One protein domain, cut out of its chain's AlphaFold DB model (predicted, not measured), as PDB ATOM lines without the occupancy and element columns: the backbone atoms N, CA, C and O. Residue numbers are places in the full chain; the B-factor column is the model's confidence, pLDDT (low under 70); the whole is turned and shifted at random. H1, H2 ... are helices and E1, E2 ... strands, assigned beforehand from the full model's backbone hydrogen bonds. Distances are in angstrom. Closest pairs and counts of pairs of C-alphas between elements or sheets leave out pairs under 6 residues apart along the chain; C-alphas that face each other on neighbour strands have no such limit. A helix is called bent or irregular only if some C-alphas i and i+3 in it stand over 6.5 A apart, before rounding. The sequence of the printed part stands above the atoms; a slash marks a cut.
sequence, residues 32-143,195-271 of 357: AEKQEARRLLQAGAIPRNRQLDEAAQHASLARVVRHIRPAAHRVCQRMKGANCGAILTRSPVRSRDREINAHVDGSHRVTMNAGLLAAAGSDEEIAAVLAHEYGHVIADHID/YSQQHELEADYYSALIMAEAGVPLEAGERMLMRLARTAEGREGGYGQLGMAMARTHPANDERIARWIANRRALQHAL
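What this domain is: This is residues 32 to 143 and 195 to 271 of the 357 residues of a protein of Alphaproteobacteria bacterium (UniProt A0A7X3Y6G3). A two-strand hairpin, E1 and E2, packs on one side of the core helix H4, and H5 packs on another side of H4; over this pair cross the arms of the bent helix H2, H2a over H4 and H2b over H5. H5, H6 and H8 make an up-and-down bundle, each running against the one before, loose between H5 and H6; H1 packs on H6 and H8 at the rim, and H7 on H6. The printed part has 189 residues with eight named helices and two named strands, in the order H1 H2 E1 E2 H3 H4 H5 H6 H7 H8; the sheet is antiparallel, the class mostly helix. The whole is compact, with a radius of gyration of the C-alphas of 15.3 A and spans of 41 by 40 by 28 A.

How they stand to each other: Start at the hairpin of E1, residues 102 to 104, and E2, residues 110 to 113, where N 103 and O 111 are within hydrogen-bond range at 3.0 A. From E1 look to H4, residues 123 to 138: the closest C-alphas, of Val 104 and Glu 133, are 6.4 A apart. H4 touches H5, residues 197 to 214, at a steep tilt of 58 degrees, closest at C-alphas 135 and 203, 4.3 A. H2, residues 54 to 77, was assigned as one helix by its hydrogen bonds but is bent, C-alphas 67 and 70 being 6.8 A apart. Its arm H2a, residues 54 to 67, touches H3, residues 114 to 119, closest at C-alphas 57 and 117, 6.0 A. Arm H2b, residues 70 to 77, touches residues 206 to 214 of H5, closest at C-alphas 72 and 210, 5.2 A. The hub is H6, residues 219 to 232, touching H1, residues 32 to 42, H4, H7, residues 240 to 249, and H8, residues 254 to 271. H6 and H8 run opposite ways at a shallow tilt of 5 degrees, closest at C-alphas 222 and 257, 6.5 A. H7 is irregular, but only just: C-alphas 243 and 246 are 6.7 A apart. Every O i to N i+4 pair is within hydrogen-bond range in H1, H2a, H2b, H3, H4, H5, H6 and H8; H7 has 2 of 6, and 4 of 7 O i to N i+3 pairs.

Where its parts are: Find C-alpha 32 at (185.619, 192.653, 197.056), where H1 begins. H4 runs 22.0 A from C-alpha 123 at (179.814, 164.508, 208.945). H5 is 25.4 A long, and H8 runs 25.6 A to C-alpha 271 at (169.627, 183.363, 214.608).

The domain as a whole: The C-alphas farthest apart, of Ala 32 and Ala 55, are 43.8 A apart. Residues 144 to 194 are not printed; C-alphas 143 and 195 are 11.9 A apart across the cut. The links H1 to H2 and H2 to E1 are long. Confidence is under 70 at residues 44 to 49, 106 to 107 and 235 to 245.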
ATOM      1  N   ALA A  32     184.689 192.900 195.954       80.06
ATOM      2  CA  ALA A  32     185.619 192.653 197.056       80.06
ATOM      3  C   ALA A  32     185.406 191.275 197.705       80.06
ATOM      4  O   ALA A  32     186.372 190.578 197.994       80.06
ATOM      5  N   GLU A  33     184.156 190.841 197.887       84.06
ATOM      6  CA  GLU A  33     183.857 189.510 198.434       84.06
ATOM      7  C   GLU A  33     184.251 188.388 197.469       84.06
ATOM      8  O   GLU A  33     184.748 187.360 197.914       84.06
ATOM      9  N   LYS A  34     184.111 188.593 196.152       86.38
ATOM     10  CA  LYS A  34     184.640 187.649 195.153       86.38
ATOM     11  C   LYS A  34     186.163 187.578 195.190       86.38
ATOM     12  O   LYS A  34     186.730 186.496 195.097       86.38
ATOM     13  N   GLN A  35     186.837 188.720 195.338       86.44
ATOM     14  CA  GLN A  35     188.293 188.748 195.497       86.44
ATOM     15  C   GLN A  35     188.726 188.013 196.768       86.44
ATOM     16  O   GLN A  35     189.685 187.249 196.723       86.44
ATOM     17  N   GLU A  36     188.000 188.189 197.871       86.62
ATOM     18  CA  GLU A  36     188.254 187.450 199.105       86.62
ATOM     19  C   GLU A  36     188.018 185.946 198.927       86.62
ATOM     20  O   GLU A  36     188.880 185.147 199.283       86.62
ATOM     21  N   ALA A  37     186.925 185.545 198.273       87.00
ATOM     22  CA  ALA A  37     186.675 184.147 197.928       87.00
ATOM     23  C   ALA A  37     187.823 183.546 197.095       87.00
ATOM     24  O   ALA A  37     188.287 182.444 197.386       87.00
ATOM     25  N   ARG A  38     188.356 184.284 196.110       88.00
ATOM     26  CA  ARG A  38     189.538 183.860 195.336       88.00
ATOM     27  C   ARG A  38     190.785 183.716 196.207       88.00
ATOM     28  O   ARG A  38     191.548 182.776 196.006       88.00
ATOM     29  N   ARG A  39     190.999 184.607 197.179       87.12
ATOM     30  CA  ARG A  39     192.117 184.489 198.132       87.12
ATOM     31  C   ARG A  39     191.970 183.248 199.007       87.12
ATOM     32  O   ARG A  39     192.937 182.512 199.162       87.12
ATOM     33  N   LEU A  40     190.769 182.966 199.510       84.38
ATOM     34  CA  LEU A  40     190.480 181.751 200.279       84.38
ATOM     35  C   LEU A  40     190.694 180.478 199.447       84.38
ATOM     36  O   LEU A  40     191.249 179.498 199.943       84.38
ATOM     37  N   LEU A  41     190.341 180.497 198.159       80.44
ATOM     38  CA  LEU A  41     190.649 179.410 197.222       80.44
ATOM     39  C   LEU A  41     192.153 179.220 196.984       80.44
ATOM     40  O   LEU A  41     192.596 178.106 196.720       80.44
ATOM     41  N   GLN A  42     192.942 180.286 197.100       81.88
ATOM     42  CA  GLN A  42     194.398 180.247 196.951       81.88
ATOM     43  C   GLN A  42     195.140 179.949 198.262       81.88
ATOM     44  O   GLN A  42     196.307 179.566 198.213       81.88
ATOM     45  N   ALA A  43     194.486 180.105 199.418       74.88
ATOM     46  CA  ALA A  43     195.055 179.821 200.734       74.88
ATOM     47  C   ALA A  43     195.395 178.321 200.901       74.88
ATOM     48  O   ALA A  43     195.056 177.506 200.044       74.88
ATOM     49  N   GLY A  44     196.087 177.941 201.982       64.81
ATOM     50  CA  GLY A  44     196.629 176.587 202.209       64.81
ATOM     51  C   GLY A  44     195.643 175.409 202.066       64.81
ATOM     52  O   GLY A  44     194.454 175.574 201.802       64.81
ATOM     53  N   ALA A  45     196.153 174.181 202.204       66.69
ATOM     54  CA  ALA A  45     195.366 172.962 201.997       66.69
ATOM     55  C   ALA A  45     194.130 172.895 202.915       66.69
ATOM     56  O   ALA A  45     194.218 173.189 204.105       66.69
ATOM     57  N   ILE A  46     192.990 172.451 202.376       66.75
ATOM     58  CA  ILE A  46     191.792 172.170 203.175       66.75
ATOM     59  C   ILE A  46     192.013 170.813 203.869       66.75
ATOM     60  O   ILE A  46     192.136 169.806 203.163       66.75
ATOM     61  N   PRO A  47     192.081 170.742 205.217       65.62
ATOM     62  CA  PRO A  47     192.440 169.514 205.929       65.62
ATOM     63  C   PRO A  47     191.565 168.320 205.538       65.62
ATOM     64  O   PRO A  47     190.357 168.463 205.341       65.62
ATOM     65  N   ARG A  48     192.168 167.133 205.437       66.62
ATOM     66  CA  ARG A  48     191.484 165.860 205.171       66.62
ATOM     67  C   ARG A  48     191.807 164.908 206.308       66.62
ATOM     68  O   ARG A  48     192.876 164.313 206.316       66.62
ATOM     69  N   ASN A  49     190.897 164.789 207.269       55.66
ATOM     70  CA  ASN A  49     191.186 164.073 208.514       55.66
ATOM     71  C   ASN A  49     190.393 162.775 208.674       55.66
ATOM     72  O   ASN A  49     190.276 162.271 209.789       55.66
ATOM     73  N   ARG A  50     189.838 162.213 207.593       72.06
ATOM     74  CA  ARG A  50     188.995 161.026 207.714       72.06
ATOM     75  C   ARG A  50     189.187 160.043 206.568       72.06
ATOM     76  O   ARG A  50     188.969 160.382 205.415       72.06
ATOM     77  N   GLN A  51     189.561 158.815 206.912       72.56
ATOM     78  CA  GLN A  51     189.398 157.650 206.047       72.56
ATOM     79  C   GLN A  51     188.195 156.861 206.556       72.56
ATOM     80  O   GLN A  51     188.090 156.600 207.754       72.56
ATOM     81  N   LEU A  52     187.271 156.523 205.660       80.38
ATOM     82  CA  LEU A  52     186.092 155.730 205.987       80.38
ATOM     83  C   LEU A  52     186.092 154.442 205.176       80.38
ATOM     84  O   LEU A  52     186.088 154.494 203.943       80.38
ATOM     85  N   ASP A  53     186.047 153.307 205.871       87.56
ATOM     86  CA  ASP A  53     185.640 152.045 205.264       87.56
ATOM     87  C   ASP A  53     184.147 152.077 204.888       87.56
ATOM     88  O   ASP A  53     183.414 153.013 205.218       87.56
ATOM     89  N   GLU A  54     183.685 151.059 204.162       86.62
ATOM     90  CA  GLU A  54     182.304 151.019 203.678       86.62
ATOM     91  C   GLU A  54     181.284 151.075 204.830       86.62
ATOM     92  O   GLU A  54     180.345 151.871 204.785       86.62
ATOM     93  N   ALA A  55     181.481 150.305 205.902       88.44
ATOM     94  CA  ALA A  55     180.562 150.297 207.039       88.44
ATOM     95  C   ALA A  55     180.456 151.687 207.694       88.44
ATOM     96  O   ALA A  55     179.357 152.163 208.001       88.44
ATOM     97  N   ALA A  56     181.585 152.377 207.848       89.88
ATOM     98  CA  ALA A  56     181.649 153.714 208.407       89.88
ATOM     99  C   ALA A  56     181.050 154.780 207.473       89.88
ATOM    100  O   ALA A  56     180.457 155.740 207.972       89.88
ATOM    101  N   GLN A  57     181.134 154.607 206.148       88.94
ATOM    102  CA  GLN A  57     180.447 155.456 205.163       88.94
ATOM    103  C   GLN A  57     178.924 155.358 205.310       88.94
ATOM    104  O   GLN A  57     178.249 156.380 205.444       88.94
ATOM    105  N   HIS A  58     178.380 154.137 205.363       89.25
ATOM    106  CA  HIS A  58     176.943 153.914 205.569       89.25
ATOM    107  C   HIS A  58     176.472 154.466 206.918       89.25
ATOM    108  O   HIS A  58     175.446 155.145 206.988       89.25
ATOM    109  N   ALA A  59     177.234 154.231 207.990       92.75
ATOM    110  CA  ALA A  59     176.907 154.739 209.320       92.75
ATOM    111  C   ALA A  59     176.947 156.276 209.390       92.75
ATOM    112  O   ALA A  59     176.080 156.884 210.022       92.75
ATOM    113  N   SER A  60     177.935 156.896 208.737       92.19
ATOM    114  CA  SER A  60     178.061 158.350 208.610       92.19
ATOM    115  C   SER A  60     176.863 158.945 207.875       92.19
ATOM    116  O   SER A  60     176.150 159.766 208.458       92.19
ATOM    117  N   LEU A  61     176.547 158.459 206.667       92.75
ATOM    118  CA  LEU A  61     175.397 158.966 205.917       92.75
ATOM    119  C   LEU A  61     174.089 158.757 206.690       92.75
ATOM    120  O   LEU A  61     173.259 159.659 206.747       92.75
ATOM    121  N   ALA A  62     173.909 157.609 207.348       93.12
ATOM    122  CA  ALA A  62     172.716 157.351 208.149       93.12
ATOM    123  C   ALA A  62     172.557 158.344 209.316       93.12
ATOM    124  O   ALA A  62     171.437 158.783 209.588       93.12
ATOM    125  N   ARG A  63     173.648 158.722 210.003       95.00
ATOM    126  CA  ARG A  63     173.612 159.775 211.037       95.00
ATOM    127  C   ARG A  63     173.239 161.126 210.437       95.00
ATOM    128  O   ARG A  63     172.321 161.769 210.941       95.00
ATOM    129  N   VAL A  64     173.907 161.513 209.352       95.81
ATOM    130  CA  VAL A  64     173.684 162.795 208.672       95.81
ATOM    131  C   VAL A  64     172.244 162.914 208.180       95.81
ATOM    132  O   VAL A  64     171.584 163.912 208.445       95.81
ATOM    133  N   VAL A  65     171.711 161.872 207.545       94.56
ATOM    134  CA  VAL A  65     170.323 161.821 207.076       94.56
ATOM    135  C   VAL A  65     169.333 161.993 208.228       94.56
ATOM    136  O   VAL A  65     168.403 162.790 208.109       94.56
ATOM    137  N   ARG A  66     169.526 161.283 209.351       95.25
ATOM    138  CA  ARG A  66     168.659 161.429 210.537       95.25
ATOM    139  C   ARG A  66     168.680 162.848 211.099       95.25
ATOM    140  O   ARG A  66     167.667 163.296 211.625       95.25
ATOM    141  N   HIS A  67     169.813 163.533 210.987       95.56
ATOM    142  CA  HIS A  67     169.993 164.882 211.503       95.56
ATOM    143  C   HIS A  67     169.426 165.959 210.560       95.56
ATOM    144  O   HIS A  67     168.657 166.815 210.990       95.56
ATOM    145  N   ILE A  68     169.745 165.885 209.265       96.44
ATOM    146  CA  ILE A  68     169.408 166.913 208.270       96.44
ATOM    147  C   ILE A  68     167.970 166.813 207.767       96.44
ATOM    148  O   ILE A  68     167.315 167.838 207.579       96.44
ATOM    149  N   ARG A  69     167.440 165.604 207.548       95.25
ATOM    150  CA  ARG A  69     166.131 165.433 206.897       95.25
ATOM    151  C   ARG A  69     164.976 166.137 207.627       95.25
ATOM    152  O   ARG A  69     164.185 166.784 206.943       95.25
ATOM    153  N   PRO A  70     164.851 166.085 208.971       95.06
ATOM    154  CA  PRO A  70     163.788 166.813 209.665       95.06
ATOM    155  C   PRO A  70     163.881 168.330 209.467       95.06
ATOM    156  O   PRO A  70     162.860 168.984 209.265       95.06
ATOM    157  N   ALA A  71     165.097 168.888 209.481       95.25
ATOM    158  CA  ALA A  71     165.326 170.305 209.216       95.25
ATOM    159  C   ALA A  71     164.973 170.667 207.767       95.25
ATOM    160  O   ALA A  71     164.242 171.628 207.537       95.25
ATOM    161  N   ALA A  72     165.395 169.845 206.800       94.19
ATOM    162  CA  ALA A  72     165.036 170.001 205.393       94.19
ATOM    163  C   ALA A  72     163.520 169.983 205.178       94.19
ATOM    164  O   ALA A  72     162.984 170.832 204.471       94.19
ATOM    165  N   HIS A  73     162.811 169.079 205.854       93.94
ATOM    166  CA  HIS A  73     161.359 169.007 205.778       93.94
ATOM    167  C   HIS A  73     160.681 170.256 206.369       93.94
ATOM    168  O   HIS A  73     159.788 170.808 205.733       93.94
ATOM    169  N   ARG A  74     161.140 170.772 207.521       92.94
ATOM    170  CA  ARG A  74     160.624 172.033 208.100       92.94
ATOM    171  C   ARG A  74     160.918 173.249 207.223       92.94
ATOM    172  O   ARG A  74     160.078 174.135 207.091       92.94
ATOM    173  N   VAL A  75     162.105 173.314 206.614       91.00
ATOM    174  CA  VAL A  75     162.429 174.344 205.616       91.00
ATOM    175  C   VAL A  75     161.487 174.227 204.424       91.00
ATOM    176  O   VAL A  75     160.882 175.229 204.064       91.00
ATOM    177  N   CYS A  76     161.289 173.027 203.878       91.19
ATOM    178  CA  CYS A  76     160.393 172.797 202.749       91.19
ATOM    179  C   CYS A  76     158.946 173.210 203.046       91.19
ATOM    180  O   CYS A  76     158.347 173.930 202.258       91.19
ATOM    181  N   GLN A  77     158.391 172.831 204.205       90.25
ATOM    182  CA  GLN A  77     157.017 173.184 204.606       90.25
ATOM    183  C   GLN A  77     156.780 174.697 204.680       90.25
ATOM    184  O   GLN A  77     155.650 175.174 204.618       90.25
ATOM    185  N   ARG A  78     157.862 175.460 204.837       86.69
ATOM    186  CA  ARG A  78     157.854 176.916 204.871       86.69
ATOM    187  C   ARG A  78     157.941 177.551 203.475       86.69
ATOM    188  O   ARG A  78     157.820 178.777 203.406       86.69
ATOM    189  N   MET A  79     158.143 176.759 202.419       83.69
ATOM    190  CA  MET A  79     158.213 177.180 201.017       83.69
ATOM    191  C   MET A  79     156.868 176.984 200.323       83.69
ATOM    192  O   MET A  79     156.202 175.958 200.474       83.69
ATOM    193  N   LYS A  80     156.457 177.974 199.534       74.25
ATOM    194  CA  LYS A  80     155.182 177.922 198.820       74.25
ATOM    195  C   LYS A  80     155.273 176.953 197.635       74.25
ATOM    196  O   LYS A  80     156.088 177.157 196.747       74.25
ATOM    197  N   GLY A  81     154.395 175.950 197.599       73.19
ATOM    198  CA  GLY A  81     154.260 175.034 196.456       73.19
ATOM    199  C   GLY A  81     155.324 173.935 196.360       73.19
ATOM    200  O   GLY A  81     155.335 173.212 195.371       73.19
ATOM    201  N   ALA A  82     156.191 173.781 197.365       81.00
ATOM    202  CA  ALA A  82     157.237 172.763 197.346       81.00
ATOM    203  C   ALA A  82     156.687 171.350 197.627       81.00
ATOM    204  O   ALA A  82     155.869 171.145 198.530       81.00
ATOM    205  N   ASN A  83     157.185 170.347 196.896       82.44
ATOM    206  CA  ASN A  83     156.854 168.940 197.121       82.44
ATOM    207  C   ASN A  83     157.650 168.368 198.308       82.44
ATOM    208  O   ASN A  83     158.673 167.708 198.150       82.44
ATOM    209  N   CYS A  84     157.178 168.588 199.533       87.56
ATOM    210  CA  CYS A  84     157.928 168.174 200.724       87.56
ATOM    211  C   CYS A  84     157.937 166.667 200.999       87.56
ATOM    212  O   CYS A  84     158.760 166.207 201.797       87.56
ATOM    213  N   GLY A  85     157.065 165.895 200.339       83.12
ATOM    214  CA  GLY A  85     157.097 164.431 200.386       83.12
ATOM    215  C   GLY A  85     158.358 163.863 199.732       83.12
ATOM    216  O   GLY A  85     158.915 162.878 200.216       83.12
ATOM    217  N   ALA A  86     158.876 164.547 198.710       80.25
ATOM    218  CA  ALA A  86     160.100 164.198 197.997       80.25
ATOM    219  C   ALA A  86     161.351 164.156 198.899       80.25
ATOM    220  O   ALA A  86     162.245 163.340 198.696       80.25
ATOM    221  N   ILE A  87     161.392 164.971 199.958       82.50
ATOM    222  CA  ILE A  87     162.495 165.005 200.940       82.50
ATOM    223  C   ILE A  87     162.562 163.721 201.784       82.50
ATOM    224  O   ILE A  87     163.617 163.360 202.316       82.50
ATOM    225  N   LEU A  88     161.433 163.022 201.927       80.12
ATOM    226  CA  LEU A  88     161.315 161.824 202.758       80.12
ATOM    227  C   LEU A  88     161.787 160.551 202.046       80.12
ATOM    228  O   LEU A  88     161.850 159.490 202.671       80.12
ATOM    229  N   THR A  89     162.153 160.650 200.768       78.88
ATOM    230  CA  THR A  89     162.716 159.536 200.009       78.88
ATOM    231  C   THR A  89     164.004 159.023 200.665       78.88
ATOM    232  O   THR A  89     164.737 159.725 201.374       78.88
ATOM    233  N   ARG A  90     164.275 157.727 200.477       80.12
ATOM    234  CA  ARG A  90     165.486 157.097 201.012       80.12
ATOM    235  C   ARG A  90     166.712 157.702 200.334       80.12
ATOM    236  O   ARG A  90     166.705 157.838 199.121       80.12
ATOM    237  N   SER A  91     167.774 157.946 201.100       84.75
ATOM    238  CA  SER A  91     169.046 158.456 200.578       84.75
ATOM    239  C   SER A  91     170.126 157.365 200.646       84.75
ATOM    240  O   SER A  91     170.682 157.151 201.727       84.75
ATOM    241  N   PRO A  92     170.353 156.572 199.579       83.56
ATOM    242  CA  PRO A  92     171.307 155.465 199.605       83.56
ATOM    243  C   PRO A  92     172.757 155.902 199.337       83.56
ATOM    244  O   PRO A  92     173.018 156.933 198.716       83.56
ATOM    245  N   VAL A  93     173.698 155.045 199.748       84.62
ATOM    246  CA  VAL A  93     175.101 155.098 199.309       84.62
ATOM    247  C   VAL A  93     175.282 154.238 198.057       84.62
ATOM    248  O   VAL A  93     174.838 153.088 198.024       84.62
ATOM    249  N   ARG A  94     176.003 154.743 197.055       85.25
ATOM    250  CA  ARG A  94     176.510 153.958 195.923       85.25
ATOM    251  C   ARG A  94     177.907 153.413 196.258       85.25
ATOM    252  O   ARG A  94     178.915 154.002 195.875       85.25
ATOM    253  N   SER A  95     177.970 152.281 196.971       83.44
ATOM    254  CA  SER A  95     179.218 151.720 197.538       83.44
ATOM    255  C   SER A  95     180.346 151.480 196.524       83.44
ATOM    256  O   SER A  95     181.521 151.626 196.846       83.44
ATOM    257  N   ARG A  96     180.004 151.082 195.290       83.25
ATOM    258  CA  ARG A  96     180.996 150.745 194.251       83.25
ATOM    259  C   ARG A  96     181.553 151.962 193.517       83.25
ATOM    260  O   ARG A  96     182.512 151.815 192.766       83.25
ATOM    261  N   ASP A  97     180.957 153.135 193.704       79.00
ATOM    262  CA  ASP A  97     181.334 154.331 192.966       79.00
ATOM    263  C   ASP A  97     182.350 155.168 193.751       79.00
ATOM    264  O   ASP A  97     182.087 155.638 194.862       79.00
ATOM    265  N   ARG A  98     183.535 155.321 193.160       82.00
ATOM    266  CA  ARG A  98     184.659 156.070 193.727       82.00
ATOM    267  C   ARG A  98     184.695 157.524 193.259       82.00
ATOM    268  O   ARG A  98     185.536 158.270 193.752       82.00
ATOM    269  N   GLU A  99     183.807 157.938 192.356       79.25
ATOM    270  CA  GLU A  99     183.669 159.346 191.994       79.25
ATOM    271  C   GLU A  99     183.150 160.158 193.186       79.25
ATOM    272  O   GLU A  99     182.270 159.722 193.935       79.25
ATOM    273  N   ILE A 100     183.677 161.368 193.351       77.94
ATOM    274  CA  ILE A 100     183.137 162.372 194.263       77.94
ATOM    275  C   ILE A 100     181.890 162.934 193.591       77.94
ATOM    276  O   ILE A 100     181.978 163.791 192.711       77.94
ATOM    277  N   ASN A 101     180.731 162.396 193.966       80.31
ATOM    278  CA  ASN A 101     179.448 162.846 193.449       80.31
ATOM    279  C   ASN A 101     178.292 162.582 194.422       80.31
ATOM    280  O   ASN A 101     178.318 161.639 195.222       80.31
ATOM    281  N   ALA A 102     177.267 163.413 194.296       81.69
ATOM    282  CA  ALA A 102     175.923 163.202 194.798       81.69
ATOM    283  C   ALA A 102     174.951 163.698 193.724       81.69
ATOM    284  O   ALA A 102     175.320 164.505 192.872       81.69
ATOM    285  N   HIS A 103     173.750 163.137 193.696       81.00
ATOM    286  CA  HIS A 103     172.717 163.604 192.782       81.00
ATOM    287  C   HIS A 103     171.329 163.251 193.293       81.00
ATOM    288  O   HIS A 103     171.141 162.276 194.031       81.00
ATOM    289  N   VAL A 104     170.346 163.994 192.798       79.81
ATOM    290  CA  VAL A 104     168.929 163.666 192.899       79.81
ATOM    291  C   VAL A 104     168.450 163.037 191.590       79.81
ATOM    292  O   VAL A 104     168.682 163.585 190.510       79.81
ATOM    293  N   ASP A 105     167.797 161.878 191.670       74.12
ATOM    294  CA  ASP A 105     167.134 161.264 190.513       74.12
ATOM    295  C   ASP A 105     165.699 161.798 190.305       74.12
ATOM    296  O   ASP A 105     165.153 162.502 191.151       74.12
ATOM    297  N   GLY A 106     165.055 161.440 189.186       69.19
ATOM    298  CA  GLY A 106     163.678 161.866 188.873       69.19
ATOM    299  C   GLY A 106     162.600 161.346 189.839       69.19
ATOM    300  O   GLY A 106     161.452 161.762 189.766       69.19
ATOM    301  N   SER A 107     162.946 160.445 190.766       69.06
ATOM    302  CA  SER A 107     162.074 160.047 191.881       69.06
ATOM    303  C   SER A 107     162.358 160.836 193.164       69.06
ATOM    304  O   SER A 107     161.894 160.459 194.239       69.06
ATOM    305  N   HIS A 108     163.128 161.920 193.054       74.38
ATOM    306  CA  HIS A 108     163.594 162.776 194.140       74.38
ATOM    307  C   HIS A 108     164.447 162.071 195.196       74.38
ATOM    308  O   HIS A 108     164.556 162.526 196.337       74.38
ATOM    309  N   ARG A 109     165.063 160.943 194.839       80.31
ATOM    310  CA  ARG A 109     165.958 160.211 195.733       80.31
ATOM    311  C   ARG A 109     167.370 160.767 195.611       80.31
ATOM    312  O   ARG A 109     167.976 160.724 194.544       80.31
ATOM    313  N   VAL A 110     167.901 161.236 196.741       83.44
ATOM    314  CA  VAL A 110     169.282 161.720 196.855       83.44
ATOM    315  C   VAL A 110     170.235 160.543 197.038       83.44
ATOM    316  O   VAL A 110     170.174 159.860 198.058       83.44
ATOM    317  N   THR A 111     171.144 160.322 196.095       83.38
ATOM    318  CA  THR A 111     172.167 159.269 196.173       83.38
ATOM    319  C   THR A 111     173.545 159.885 196.372       83.38
ATOM    320  O   THR A 111     173.894 160.847 195.693       83.38
ATOM    321  N   MET A 112     174.347 159.309 197.272       86.56
ATOM    322  CA  MET A 112     175.734 159.726 197.499       86.56
ATOM    323  C   MET A 112     176.715 158.620 197.135       86.56
ATOM    324  O   MET A 112     176.529 157.463 197.513       86.56
ATOM    325  N   ASN A 113     177.793 158.971 196.443       87.56
ATOM    326  CA  ASN A 113     178.840 158.018 196.104       87.56
ATOM    327  C   ASN A 113     179.774 157.754 197.289       87.56
ATOM    328  O   ASN A 113     180.056 158.649 198.090       87.56
ATOM    329  N   ALA A 114     180.326 156.543 197.364       85.25
ATOM    330  CA  ALA A 114     181.344 156.206 198.360       85.25
ATOM    331  C   ALA A 114     182.585 157.113 198.252       85.25
ATOM    332  O   ALA A 114     183.173 157.472 199.272       85.25
ATOM    333  N   GLY A 115     182.953 157.528 197.031       80.44
ATOM    334  CA  GLY A 115     184.027 158.494 196.786       80.44
ATOM    335  C   GLY A 115     183.815 159.836 197.489       80.44
ATOM    336  O   GLY A 115     184.733 160.341 198.132       80.44
ATOM    337  N   LEU A 116     182.593 160.378 197.449       84.81
ATOM    338  CA  LEU A 116     182.244 161.616 198.151       84.81
ATOM    339  C   LEU A 116     182.371 161.462 199.671       84.81
ATOM    340  O   LEU A 116     182.960 162.313 200.333       84.81
ATOM    341  N   LEU A 117     181.828 160.375 200.224       87.69
ATOM    342  CA  LEU A 117     181.851 160.126 201.668       87.69
ATOM    343  C   LEU A 117     183.281 159.941 202.189       87.69
ATOM    344  O   LEU A 117     183.587 160.370 203.298       87.69
ATOM    345  N   ALA A 118     184.161 159.341 201.383       81.62
ATOM    346  CA  ALA A 118     185.588 159.241 201.682       81.62
ATOM    347  C   ALA A 118     186.329 160.585 201.540       81.62
ATOM    348  O   ALA A 118     187.320 160.809 202.232       81.62
ATOM    349  N   ALA A 119     185.864 161.475 200.657       77.62
ATOM    350  CA  ALA A 119     186.472 162.783 200.426       77.62
ATOM    351  C   ALA A 119     186.083 163.845 201.457       77.62
ATOM    352  O   ALA A 119     186.877 164.751 201.726       77.62
ATOM    353  N   ALA A 120     184.893 163.739 202.044       82.88
ATOM    354  CA  ALA A 120     184.419 164.672 203.051       82.88
ATOM    355  C   ALA A 120     185.262 164.599 204.336       82.88
ATOM    356  O   ALA A 120     185.502 163.531 204.901       82.88
ATOM    357  N   GLY A 121     185.673 165.759 204.851       83.06
ATOM    358  CA  GLY A 121     186.490 165.837 206.062       83.06
ATOM    359  C   GLY A 121     185.717 165.586 207.360       83.06
ATOM    360  O   GLY A 121     186.337 165.415 208.406       83.06
ATOM    361  N   SER A 122     184.379 165.595 207.318       89.12
ATOM    362  CA  SER A 122     183.505 165.562 208.501       89.12
ATOM    363  C   SER A 122     182.059 165.173 208.149       89.12
ATOM    364  O   SER A 122     181.673 165.243 206.981       89.12
ATOM    365  N   ASP A 123     181.254 164.770 209.145       93.44
ATOM    366  CA  ASP A 123     179.814 164.508 208.945       93.44
ATOM    367  C   ASP A 123     179.081 165.817 208.553       93.44
ATOM    368  O   ASP A 123     178.132 165.781 207.776       93.44
ATOM    369  N   GLU A 124     179.561 166.984 208.998       94.88
ATOM    370  CA  GLU A 124     179.017 168.307 208.665       94.88
ATOM    371  C   GLU A 124     179.232 168.683 207.188       94.88
ATOM    372  O   GLU A 124     178.384 169.332 206.577       94.88
ATOM    373  N   GLU A 125     180.347 168.264 206.583       91.31
ATOM    374  CA  GLU A 125     180.589 168.448 205.145       91.31
ATOM    375  C   GLU A 125     179.669 167.544 204.303       91.31
ATOM    376  O   GLU A 125     179.135 167.988 203.287       91.31
ATOM    377  N   ILE A 126     179.402 166.311 204.754       92.56
ATOM    378  CA  ILE A 126     178.401 165.423 204.129       92.56
ATOM    379  C   ILE A 126     176.998 166.025 204.284       92.56
ATOM    380  O   ILE A 126     176.197 166.000 203.350       92.56
ATOM    381  N   ALA A 127     176.710 166.607 205.450       95.44
ATOM    382  CA  ALA A 127     175.459 167.296 205.728       95.44
ATOM    383  C   ALA A 127     175.238 168.491 204.794       95.44
ATOM    384  O   ALA A 127     174.119 168.674 204.319       95.44
ATOM    385  N   ALA A 128     176.291 169.251 204.479       94.31
ATOM    386  CA  ALA A 128     176.222 170.357 203.529       94.31
ATOM    387  C   ALA A 128     175.859 169.898 202.109       94.31
ATOM    388  O   ALA A 128     175.006 170.517 201.472       94.31
ATOM    389  N   VAL A 129     176.445 168.789 201.633       92.81
ATOM    390  CA  VAL A 129     176.075 168.211 200.329       92.81
ATOM    391  C   VAL A 129     174.637 167.708 200.358       92.81
ATOM    392  O   VAL A 129     173.856 168.057 199.483       92.81
ATOM    393  N   LEU A 130     174.235 166.954 201.387       93.56
ATOM    394  CA  LEU A 130     172.859 166.455 201.487       93.56
ATOM    395  C   LEU A 130     171.836 167.601 201.518       93.56
ATOM    396  O   LEU A 130     170.792 167.520 200.875       93.56
ATOM    397  N   ALA A 131     172.129 168.663 202.267       95.44
ATOM    398  CA  ALA A 131     171.292 169.851 202.339       95.44
ATOM    399  C   ALA A 131     171.215 170.590 200.991       95.44
ATOM    400  O   ALA A 131     170.151 171.097 200.648       95.44
ATOM    401  N   HIS A 132     172.298 170.608 200.209       94.88
ATOM    402  CA  HIS A 132     172.324 171.162 198.853       94.88
ATOM    403  C   HIS A 132     171.454 170.353 197.879       94.88
ATOM    404  O   HIS A 132     170.597 170.924 197.208       94.88
ATOM    405  N   GLU A 133     171.561 169.024 197.893       92.06
ATOM    406  CA  GLU A 133     170.692 168.146 197.095       92.06
ATOM    407  C   GLU A 133     169.209 168.307 197.481       92.06
ATOM    408  O   GLU A 133     168.333 168.404 196.622       92.06
ATOM    409  N   TYR A 134     168.901 168.428 198.779       92.12
ATOM    410  CA  TYR A 134     167.551 168.788 199.228       92.12
ATOM    411  C   TYR A 134     167.134 170.195 198.788       92.12
ATOM    412  O   TYR A 134     165.958 170.412 198.511       92.12
ATOM    413  N   GLY A 135     168.073 171.134 198.672       90.44
ATOM    414  CA  GLY A 135     167.845 172.446 198.076       90.44
ATOM    415  C   GLY A 135     167.360 172.353 196.628       90.44
ATOM    416  O   GLY A 135     166.378 173.008 196.288       90.44
ATOM    417  N   HIS A 136     167.958 171.485 195.804       88.88
ATOM    418  CA  HIS A 136     167.473 171.227 194.441       88.88
ATOM    419  C   HIS A 136     166.055 170.648 194.410       88.88
ATOM    420  O   HIS A 136     165.267 171.036 193.549       88.88
ATOM    421  N   VAL A 137     165.717 169.759 195.352       88.75
ATOM    422  CA  VAL A 137     164.354 169.207 195.485       88.75
ATOM    423  C   VAL A 137     163.354 170.294 195.875       88.75
ATOM    424  O   VAL A 137     162.296 170.403 195.269       88.75
ATOM    425  N   ILE A 138     163.681 171.117 196.874       88.81
ATOM    426  CA  ILE A 138     162.803 172.198 197.346       88.81
ATOM    427  C   ILE A 138     162.552 173.229 196.242       88.81
ATOM    428  O   ILE A 138     161.437 173.731 196.118       88.81
ATOM    429  N   ALA A 139     163.581 173.532 195.451       86.31
ATOM    430  CA  ALA A 139     163.532 174.499 194.360       86.31
ATOM    431  C   ALA A 139     162.925 173.948 193.056       86.31
ATOM    432  O   ALA A 139     162.839 174.675 192.061       86.31
ATOM    433  N   ASP A 140     162.532 172.670 193.043       86.25
ATOM    434  CA  ASP A 140     161.979 171.982 191.875       86.25
ATOM    435  C   ASP A 140     162.938 171.958 190.664       86.25
ATOM    436  O   ASP A 140     162.545 171.969 189.499       86.25
ATOM    437  N   HIS A 141     164.253 171.972 190.920       85.12
ATOM    438  CA  HIS A 141     165.255 172.038 189.852       85.12
ATOM    439  C   HIS A 141     165.332 170.754 189.026       85.12
ATOM    440  O   HIS A 141     165.791 170.801 187.887       85.12
ATOM    441  N   ILE A 142     164.935 169.609 189.589       80.56
ATOM    442  CA  ILE A 142     164.964 168.319 188.891       80.56
ATOM    443  C   ILE A 142     163.917 168.332 187.778       80.56
ATOM    444  O   ILE A 142     164.270 168.101 186.622       80.56
ATOM    445  N   ASP A 143     162.675 168.679 188.110       78.44
ATOM    446  CA  ASP A 143     161.565 168.695 187.160       78.44
ATOM    447  C   ASP A 143     161.760 169.793 186.105       78.44
ATOM    448  O   ASP A 143     161.606 169.529 184.911       78.44
ATOM    449  N   TYR A 195     173.548 171.927 186.256       74.88
ATOM    450  CA  TYR A 195     172.663 172.969 186.753       74.88
ATOM    451  C   TYR A 195     173.173 174.351 186.334       74.88
ATOM    452  O   TYR A 195     174.377 174.619 186.282       74.88
ATOM    453  N   SER A 196     172.237 175.251 186.030       81.94
ATOM    454  CA  SER A 196     172.574 176.649 185.785       81.94
ATOM    455  C   SER A 196     173.185 177.257 187.051       81.94
ATOM    456  O   SER A 196     172.850 176.872 188.172       81.94
ATOM    457  N   GLN A 197     174.030 178.277 186.898       83.38
ATOM    458  CA  GLN A 197     174.581 178.983 188.059       83.38
ATOM    459  C   GLN A 197     173.480 179.545 188.978       83.38
ATOM    460  O   GLN A 197     173.692 179.690 190.177       83.38
ATOM    461  N   GLN A 198     172.306 179.867 188.430       82.38
ATOM    462  CA  GLN A 198     171.169 180.337 189.219       82.38
ATOM    463  C   GLN A 198     170.579 179.215 190.078       82.38
ATOM    464  O   GLN A 198     170.373 179.438 191.270       82.38
ATOM    465  N   HIS A 199     170.399 178.015 189.513       85.50
ATOM    466  CA  HIS A 199     169.952 176.837 190.261       85.50
ATOM    467  C   HIS A 199     170.917 176.507 191.407       85.50
ATOM    468  O   HIS A 199     170.485 176.268 192.530       85.50
ATOM    469  N   GLU A 200     172.225 176.578 191.156       88.75
ATOM    470  CA  GLU A 200     173.244 176.350 192.186       88.75
ATOM    471  C   GLU A 200     173.182 177.385 193.318       88.75
ATOM    472  O   GLU A 200     173.235 177.024 194.491       88.75
ATOM    473  N   LEU A 201     173.039 178.677 192.993       88.81
ATOM    474  CA  LEU A 201     172.938 179.743 193.999       88.81
ATOM    475  C   LEU A 201     171.664 179.624 194.848       88.81
ATOM    476  O   LEU A 201     171.681 179.955 196.035       88.81
ATOM    477  N   GLU A 202     170.563 179.178 194.246       87.44
ATOM    478  CA  GLU A 202     169.317 178.904 194.959       87.44
ATOM    479  C   GLU A 202     169.445 177.666 195.863       87.44
ATOM    480  O   GLU A 202     169.091 177.728 197.044       87.44
ATOM    481  N   ALA A 203     170.027 176.576 195.359       90.06
ATOM    482  CA  ALA A 203     170.291 175.372 196.144       90.06
ATOM    483  C   ALA A 203     171.265 175.642 197.307       90.06
ATOM    484  O   ALA A 203     171.023 175.182 198.423       90.06
ATOM    485  N   ASP A 204     172.304 176.457 197.101       92.94
ATOM    486  CA  ASP A 204     173.223 176.916 198.153       92.94
ATOM    487  C   ASP A 204     172.495 177.723 199.238       92.94
ATOM    488  O   ASP A 204     172.764 177.566 200.432       92.94
ATOM    489  N   TYR A 205     171.545 178.578 198.845       90.50
ATOM    490  CA  TYR A 205     170.731 179.339 199.791       90.50
ATOM    491  C   TYR A 205     169.839 178.421 200.640       90.50
ATOM    492  O   TYR A 205     169.824 178.548 201.868       90.50
ATOM    493  N   TYR A 206     169.137 177.466 200.020       91.19
ATOM    494  CA  TYR A 206     168.341 176.489 200.766       91.19
ATOM    495  C   TYR A 206     169.211 175.583 201.634       91.19
ATOM    496  O   TYR A 206     168.854 175.343 202.785       91.19
ATOM    497  N   SER A 207     170.376 175.154 201.149       94.56
ATOM    498  CA  SER A 207     171.341 174.388 201.938       94.56
ATOM    499  C   SER A 207     171.726 175.131 203.216       94.56
ATOM    500  O   SER A 207     171.611 174.581 204.312       94.56
ATOM    501  N   ALA A 208     172.062 176.421 203.108       93.81
ATOM    502  CA  ALA A 208     172.385 177.246 204.266       93.81
ATOM    503  C   ALA A 208     171.205 177.367 205.252       93.81
ATOM    504  O   ALA A 208     171.412 177.288 206.463       93.81
ATOM    505  N   LEU A 209     169.963 177.494 204.763       91.19
ATOM    506  CA  LEU A 209     168.766 177.486 205.618       91.19
ATOM    507  C   LEU A 209     168.566 176.149 206.340       91.19
ATOM    508  O   LEU A 209     168.243 176.136 207.526       91.19
ATOM    509  N   ILE A 210     168.747 175.032 205.637       94.69
ATOM    510  CA  ILE A 210     168.597 173.679 206.183       94.69
ATOM    511  C   ILE A 210     169.658 173.412 207.244       94.69
ATOM    512  O   ILE A 210     169.333 172.930 208.326       94.69
ATOM    513  N   MET A 211     170.914 173.747 206.954       96.69
ATOM    514  CA  MET A 211     172.018 173.585 207.894       96.69
ATOM    515  C   MET A 211     171.816 174.453 209.139       96.69
ATOM    516  O   MET A 211     171.955 173.949 210.250       96.69
ATOM    517  N   ALA A 212     171.407 175.714 208.970       93.56
ATOM    518  CA  ALA A 212     171.076 176.603 210.081       93.56
ATOM    519  C   ALA A 212     169.934 176.041 210.949       93.56
ATOM    520  O   ALA A 212     170.049 176.001 212.170       93.56
ATOM    521  N   GLU A 213     168.863 175.547 210.323       92.75
ATOM    522  CA  GLU A 213     167.720 174.914 210.996       92.75
ATOM    523  C   GLU A 213     168.093 173.598 211.707       92.75
ATOM    524  O   GLU A 213     167.452 173.220 212.689       92.75
ATOM    525  N   ALA A 214     169.113 172.889 211.218       95.38
ATOM    526  CA  ALA A 214     169.646 171.675 211.834       95.38
ATOM    527  C   ALA A 214     170.684 171.954 212.938       95.38
ATOM    528  O   ALA A 214     171.026 171.040 213.683       95.38
ATOM    529  N   GLY A 215     171.186 173.188 213.054       94.94
ATOM    530  CA  GLY A 215     172.302 173.525 213.942       94.94
ATOM    531  C   GLY A 215     173.671 173.066 213.421       94.94
ATOM    532  O   GLY A 215     174.620 172.974 214.197       94.94
ATOM    533  N   VAL A 216     173.792 172.779 212.121       96.00
ATOM    534  CA  VAL A 216     175.063 172.408 211.485       96.00
ATOM    535  C   VAL A 216     175.869 173.675 211.161       96.00
ATOM    536  O   VAL A 216     175.326 174.592 210.539       96.00
ATOM    537  N   PRO A 217     177.170 173.741 211.516       95.12
ATOM    538  CA  PRO A 217     178.023 174.885 211.198       95.12
ATOM    539  C   PRO A 217     178.056 175.195 209.697       95.12
ATOM    540  O   PRO A 217     178.453 174.360 208.879       95.12
ATOM    541  N   LEU A 218     177.687 176.422 209.325       94.19
ATOM    542  CA  LEU A 218     177.628 176.867 207.928       94.19
ATOM    543  C   LEU A 218     179.017 176.937 207.275       94.19
ATOM    544  O   LEU A 218     179.142 176.872 206.056       94.19
ATOM    545  N   GLU A 219     180.080 177.009 208.071       92.50
ATOM    546  CA  GLU A 219     181.465 176.913 207.614       92.50
ATOM    547  C   GLU A 219     181.756 175.562 206.931       92.50
ATOM    548  O   GLU A 219     182.675 175.477 206.118       92.50
ATOM    549  N   ALA A 220     180.987 174.502 207.216       91.81
ATOM    550  CA  ALA A 220     181.157 173.209 206.553       91.81
ATOM    551  C   ALA A 220     180.778 173.249 205.064       91.81
ATOM    552  O   ALA A 220     181.505 172.700 204.238       91.81
ATOM    553  N   GLY A 221     179.702 173.954 204.699       91.19
ATOM    554  CA  GLY A 221     179.347 174.140 203.289       91.19
ATOM    555  C   GLY A 221     180.318 175.069 202.560       91.19
ATOM    556  O   GLY A 221     180.683 174.792 201.422       91.19
ATOM    557  N   GLU A 222     180.848 176.086 203.251       90.38
ATOM    558  CA  GLU A 222     181.918 176.944 202.722       90.38
ATOM    559  C   GLU A 222     183.155 176.108 202.357       90.38
ATOM    560  O   GLU A 222     183.682 176.212 201.248       90.38
ATOM    561  N   ARG A 223     183.587 175.215 203.263       88.25
ATOM    562  CA  ARG A 223     184.702 174.290 203.007       88.25
ATOM    563  C   ARG A 223     184.424 173.352 201.839       88.25
ATOM    564  O   ARG A 223     185.311 173.183 201.006       88.25
ATOM    565  N   MET A 224     183.225 172.774 201.752       86.62
ATOM    566  CA  MET A 224     182.874 171.870 200.651       86.62
ATOM    567  C   MET A 224     182.880 172.588 199.290       86.62
ATOM    568  O   MET A 224     183.471 172.080 198.339       86.62
ATOM    569  N   LEU A 225     182.318 173.799 199.201       88.31
ATOM    570  CA  LEU A 225     182.369 174.617 197.980       88.31
ATOM    571  C   LEU A 225     183.810 174.931 197.562       88.31
ATOM    572  O   LEU A 225     184.150 174.845 196.380       88.31
ATOM    573  N   MET A 226     184.676 175.259 198.526       86.44
ATOM    574  CA  MET A 226     186.092 175.495 198.247       86.44
ATOM    575  C   MET A 226     186.815 174.233 197.758       86.44
ATOM    576  O   MET A 226     187.659 174.345 196.868       86.44
ATOM    577  N   ARG A 227     186.492 173.043 198.292       82.06
ATOM    578  CA  ARG A 227     187.022 171.763 197.780       82.06
ATOM    579  C   ARG A 227     186.611 171.551 196.324       82.06
ATOM    580  O   ARG A 227     187.472 171.399 195.464       82.06
ATOM    581  N   LEU A 228     185.318 171.664 196.016       79.69
ATOM    582  CA  LEU A 228     184.807 171.513 194.645       79.69
ATOM    583  C   LEU A 228     185.492 172.451 193.653       79.69
ATOM    584  O   LEU A 228     185.926 172.008 192.591       79.69
ATOM    585  N   ALA A 229     185.632 173.731 194.005       82.69
ATOM    586  CA  ALA A 229     186.294 174.709 193.149       82.69
ATOM    587  C   ALA A 229     187.775 174.353 192.914       82.69
ATOM    588  O   ALA A 229     188.248 174.372 191.780       82.69
ATOM    589  N   ARG A 230     188.508 173.941 193.958       80.19
ATOM    590  CA  ARG A 230     189.911 173.506 193.826       80.19
ATOM    591  C   ARG A 230     190.056 172.213 193.032       80.19
ATOM    592  O   ARG A 230     191.018 172.068 192.283       80.19
ATOM    593  N   THR A 231     189.120 171.283 193.191       75.06
ATOM    594  CA  THR A 231     189.041 170.054 192.401       75.06
ATOM    595  C   THR A 231     188.818 170.377 190.920       75.06
ATOM    596  O   THR A 231     189.537 169.842 190.078       75.06
ATOM    597  N   ALA A 232     187.914 171.309 190.598       73.38
ATOM    598  CA  ALA A 232     187.682 171.776 189.229       73.38
ATOM    599  C   ALA A 232     188.930 172.433 188.607       73.38
ATOM    600  O   ALA A 232     189.203 172.248 187.424       73.38
ATOM    601  N   GLU A 233     189.720 173.156 189.412       76.00
ATOM    602  CA  GLU A 233     191.004 173.754 189.008       76.00
ATOM    603  C   GLU A 233     192.162 172.733 188.924       76.00
ATOM    604  O   GLU A 233     193.285 173.104 188.583       76.00
ATOM    605  N   GLY A 234     191.937 171.458 189.268       70.69
ATOM    606  CA  GLY A 234     192.985 170.429 189.318       70.69
ATOM    607  C   GLY A 234     193.990 170.609 190.465       70.69
ATOM    608  O   GLY A 234     195.067 170.017 190.451       70.69
ATOM    609  N   ARG A 235     193.658 171.433 191.467       69.75
ATOM    610  CA  ARG A 235     194.542 171.819 192.583       69.75
ATOM    611  C   ARG A 235     194.342 170.980 193.837       69.75
ATOM    612  O   ARG A 235     195.151 171.054 194.760       69.75
ATOM    613  N   GLU A 236     193.275 170.190 193.901       65.12
ATOM    614  CA  GLU A 236     193.053 169.245 194.994       65.12
ATOM    615  C   GLU A 236     193.686 167.885 194.646       65.12
ATOM    616  O   GLU A 236     193.088 167.021 194.007       65.12
ATOM    617  N   GLY A 237     194.951 167.697 195.033       54.16
ATOM    618  CA  GLY A 237     195.670 166.441 194.798       54.16
ATOM    619  C   GLY A 237     195.046 165.271 195.569       54.16
ATOM    620  O   GLY A 237     194.681 165.432 196.730       54.16
ATOM    621  N   GLY A 238     194.937 164.088 194.958       52.28
ATOM    622  CA  GLY A 238     194.470 162.850 195.608       52.28
ATOM    623  C   GLY A 238     193.198 162.226 195.021       52.28
ATOM    624  O   GLY A 238     192.956 161.053 195.272       52.28
ATOM    625  N   TYR A 239     192.434 162.962 194.204       54.66
ATOM    626  CA  TYR A 239     191.221 162.439 193.551       54.66
ATOM    627  C   TYR A 239     191.244 162.514 192.016       54.66
ATOM    628  O   TYR A 239     190.519 161.765 191.369       54.66
ATOM    629  N   GLY A 240     192.108 163.337 191.407       59.78
ATOM    630  CA  GLY A 240     192.281 163.379 189.947       59.78
ATOM    631  C   GLY A 240     190.945 163.511 189.200       59.78
ATOM    632  O   GLY A 240     190.114 164.349 189.541       59.78
ATOM    633  N   GLN A 241     190.704 162.642 188.216       56.28
ATOM    634  CA  GLN A 241     189.459 162.617 187.437       56.28
ATOM    635  C   GLN A 241     188.205 162.274 188.272       56.28
ATOM    636  O   GLN A 241     187.109 162.690 187.903       56.28
ATOM    637  N   LEU A 242     188.351 161.588 189.417       54.34
ATOM    638  CA  LEU A 242     187.234 161.186 190.289       54.34
ATOM    639  C   LEU A 242     186.551 162.386 190.958       54.34
ATOM    640  O   LEU A 242     185.381 162.298 191.313       54.34
ATOM    641  N   GLY A 243     187.255 163.509 191.113       59.19
ATOM    642  CA  GLY A 243     186.689 164.752 191.642       59.19
ATOM    643  C   GLY A 243     185.821 165.527 190.639       59.19
ATOM    644  O   GLY A 243     185.027 166.385 191.020       59.19
ATOM    645  N   MET A 244     185.943 165.217 189.345       65.44
ATOM    646  CA  MET A 244     185.348 166.024 188.279       65.44
ATOM    647  C   MET A 244     183.849 165.786 188.089       65.44
ATOM    648  O   MET A 244     183.206 166.553 187.381       65.44
ATOM    649  N   ALA A 245     183.270 164.724 188.650       66.88
ATOM    650  CA  ALA A 245     181.849 164.423 188.469       66.88
ATOM    651  C   ALA A 245     180.959 165.510 189.097       66.88
ATOM    652  O   ALA A 245     180.227 166.176 188.366       66.88
ATOM    653  N   MET A 246     181.108 165.769 190.403       71.94
ATOM    654  CA  MET A 246     180.367 166.837 191.086       71.94
ATOM    655  C   MET A 246     180.728 168.228 190.554       71.94
ATOM    656  O   MET A 246     179.847 169.053 190.370       71.94
ATOM    657  N   ALA A 247     181.999 168.483 190.224       71.00
ATOM    658  CA  ALA A 247     182.418 169.770 189.661       71.00
ATOM    659  C   ALA A 247     181.822 170.062 188.266       71.00
ATOM    660  O   ALA A 247     181.689 171.225 187.891       71.00
ATOM    661  N   ARG A 248     181.470 169.025 187.491       73.81
ATOM    662  CA  ARG A 248     180.814 169.170 186.179       73.81
ATOM    663  C   ARG A 248     179.308 169.375 186.304       73.81
ATOM    664  O   ARG A 248     178.755 170.169 185.551       73.81
ATOM    665  N   THR A 249     178.650 168.662 187.219       71.94
ATOM    666  CA  THR A 249     177.194 168.764 187.419       71.94
ATOM    667  C   THR A 249     176.798 169.970 188.270       71.94
ATOM    668  O   THR A 249     175.782 170.598 187.977       71.94
ATOM    669  N   HIS A 250     177.643 170.333 189.238       81.12
ATOM    670  CA  HIS A 250     177.481 171.435 190.189       81.12
ATOM    671  C   HIS A 250     178.736 172.334 190.190       81.12
ATOM    672  O   HIS A 250     179.541 172.298 191.127       81.12
ATOM    673  N   PRO A 251     178.968 173.148 189.141       81.38
ATOM    674  CA  PRO A 251     180.170 173.974 189.056       81.38
ATOM    675  C   PRO A 251     180.274 174.965 190.224       81.38
ATOM    676  O   PRO A 251     179.409 175.824 190.425       81.38
ATOM    677  N   ALA A 252     181.354 174.870 191.000       83.69
ATOM    678  CA  ALA A 252     181.678 175.830 192.051       83.69
ATOM    679  C   ALA A 252     182.529 176.982 191.493       83.69
ATOM    680  O   ALA A 252     183.381 176.781 190.630       83.69
ATOM    681  N   ASN A 253     182.307 178.201 191.988       85.25
ATOM    682  CA  ASN A 253     183.074 179.386 191.600       85.25
ATOM    683  C   ASN A 253     183.121 180.434 192.725       85.25
ATOM    684  O   ASN A 253     182.499 180.284 193.780       85.25
ATOM    685  N   ASP A 254     183.876 181.507 192.490       87.38
ATOM    686  CA  ASP A 254     184.056 182.618 193.427       87.38
ATOM    687  C   ASP A 254     182.739 183.324 193.794       87.38
ATOM    688  O   ASP A 254     182.566 183.718 194.945       87.38
ATOM    689  N   GLU A 255     181.790 183.444 192.857       87.62
ATOM    690  CA  GLU A 255     180.444 183.967 193.133       87.62
ATOM    691  C   GLU A 255     179.713 183.106 194.166       87.62
ATOM    692  O   GLU A 255     179.213 183.658 195.144       87.62
ATOM    693  N   ARG A 256     179.665 181.778 193.989       90.69
ATOM    694  CA  ARG A 256     178.977 180.872 194.929       90.69
ATOM    695  C   ARG A 256     179.579 180.934 196.327       90.69
ATOM    696  O   ARG A 256     178.845 181.074 197.299       90.69
ATOM    697  N   ILE A 257     180.908 180.929 196.433       90.75
ATOM    698  CA  ILE A 257     181.606 181.031 197.725       90.75
ATOM    699  C   ILE A 257     181.315 182.380 198.392       90.75
ATOM    700  O   ILE A 257     180.949 182.435 199.566       90.75
ATOM    701  N   ALA A 258     181.407 183.480 197.643       89.44
ATOM    702  CA  ALA A 258     181.096 184.805 198.170       89.44
ATOM    703  C   ALA A 258     179.618 184.930 198.594       89.44
ATOM    704  O   ALA A 258     179.314 185.563 199.610       89.44
ATOM    705  N   ARG A 259     178.695 184.298 197.856       88.56
ATOM    706  CA  ARG A 259     177.268 184.218 198.201       88.56
ATOM    707  C   ARG A 259     177.032 183.383 199.455       88.56
ATOM    708  O   ARG A 259     176.242 183.776 200.307       88.56
ATOM    709  N   TRP A 260     177.739 182.270 199.601       91.06
ATOM    710  CA  TRP A 260     177.666 181.433 200.791       91.06
ATOM    711  C   TRP A 260     178.078 182.213 202.042       91.06
ATOM    712  O   TRP A 260     177.335 182.252 203.021       91.06
ATOM    713  N   ILE A 261     179.213 182.919 201.987       88.75
ATOM    714  CA  ILE A 261     179.697 183.776 203.082       88.75
ATOM    715  C   ILE A 261     178.665 184.865 203.426       88.75
ATOM    716  O   ILE A 261     178.440 185.155 204.604       88.75
ATOM    717  N   ALA A 262     178.007 185.442 202.413       83.81
ATOM    718  CA  ALA A 262     176.900 186.387 202.585       83.81
ATOM    719  C   ALA A 262     175.758 185.794 203.413       83.81
ATOM    720  O   ALA A 262     175.361 186.340 204.443       83.81
ATOM    721  N   ASN A 263     175.244 184.658 202.937       86.12
ATOM    722  CA  ASN A 263     174.095 183.978 203.509       86.12
ATOM    723  C   ASN A 263     174.418 183.527 204.931       86.12
ATOM    724  O   ASN A 263     173.616 183.734 205.833       86.12
ATOM    725  N   ARG A 264     175.628 183.009 205.158       89.06
ATOM    726  CA  ARG A 264     176.115 182.630 206.483       89.06
ATOM    727  C   ARG A 264     176.064 183.790 207.470       89.06
ATOM    728  O   ARG A 264     175.492 183.627 208.543       89.06
ATOM    729  N   ARG A 265     176.596 184.961 207.105       84.25
ATOM    730  CA  ARG A 265     176.551 186.160 207.963       84.25
ATOM    731  C   ARG A 265     175.117 186.597 208.252       84.25
ATOM    732  O   ARG A 265     174.784 186.851 209.408       84.25
ATOM    733  N   ALA A 266     174.271 186.647 207.222       82.06
ATOM    734  CA  ALA A 266     172.871 187.036 207.368       82.06
ATOM    735  C   ALA A 266     172.108 186.071 208.291       82.06
ATOM    736  O   ALA A 266     171.407 186.510 209.199       82.06
ATOM    737  N   LEU A 267     172.286 184.762 208.107       84.94
ATOM    738  CA  LEU A 267     171.623 183.732 208.908       84.94
ATOM    739  C   LEU A 267     172.145 183.688 210.343       84.94
ATOM    740  O   LEU A 267     171.343 183.610 211.265       84.94
ATOM    741  N   GLN A 268     173.457 183.803 210.558       85.81
ATOM    742  CA  GLN A 268     174.032 183.908 211.903       85.81
ATOM    743  C   GLN A 268     173.478 185.133 212.640       85.81
ATOM    744  O   GLN A 268     173.085 185.030 213.803       85.81
ATOM    745  N   HIS A 269     173.366 186.272 211.949       81.56
ATOM    746  CA  HIS A 269     172.741 187.460 212.515       81.56
ATOM    747  C   HIS A 269     171.269 187.209 212.863       81.56
ATOM    748  O   HIS A 269     170.871 187.478 213.997       81.56
ATOM    749  N   ALA A 270     170.493 186.621 211.945       82.69
ATOM    750  CA  ALA A 270     169.088 186.276 212.162       82.69
ATOM    751  C   ALA A 270     168.893 185.389 213.397       82.69
ATOM    752  O   ALA A 270     168.096 185.713 214.274       82.69
ATOM    753  N   LEU A 271     169.672 184.308 213.494       81.62
ATOM    754  CA  LEU A 271     169.627 183.363 214.608       81.62
ATOM    755  C   LEU A 271     169.973 184.037 215.941       81.62
ATOM    756  O   LEU A 271     169.305 183.789 216.937       81.62
TER     757      LEU A 271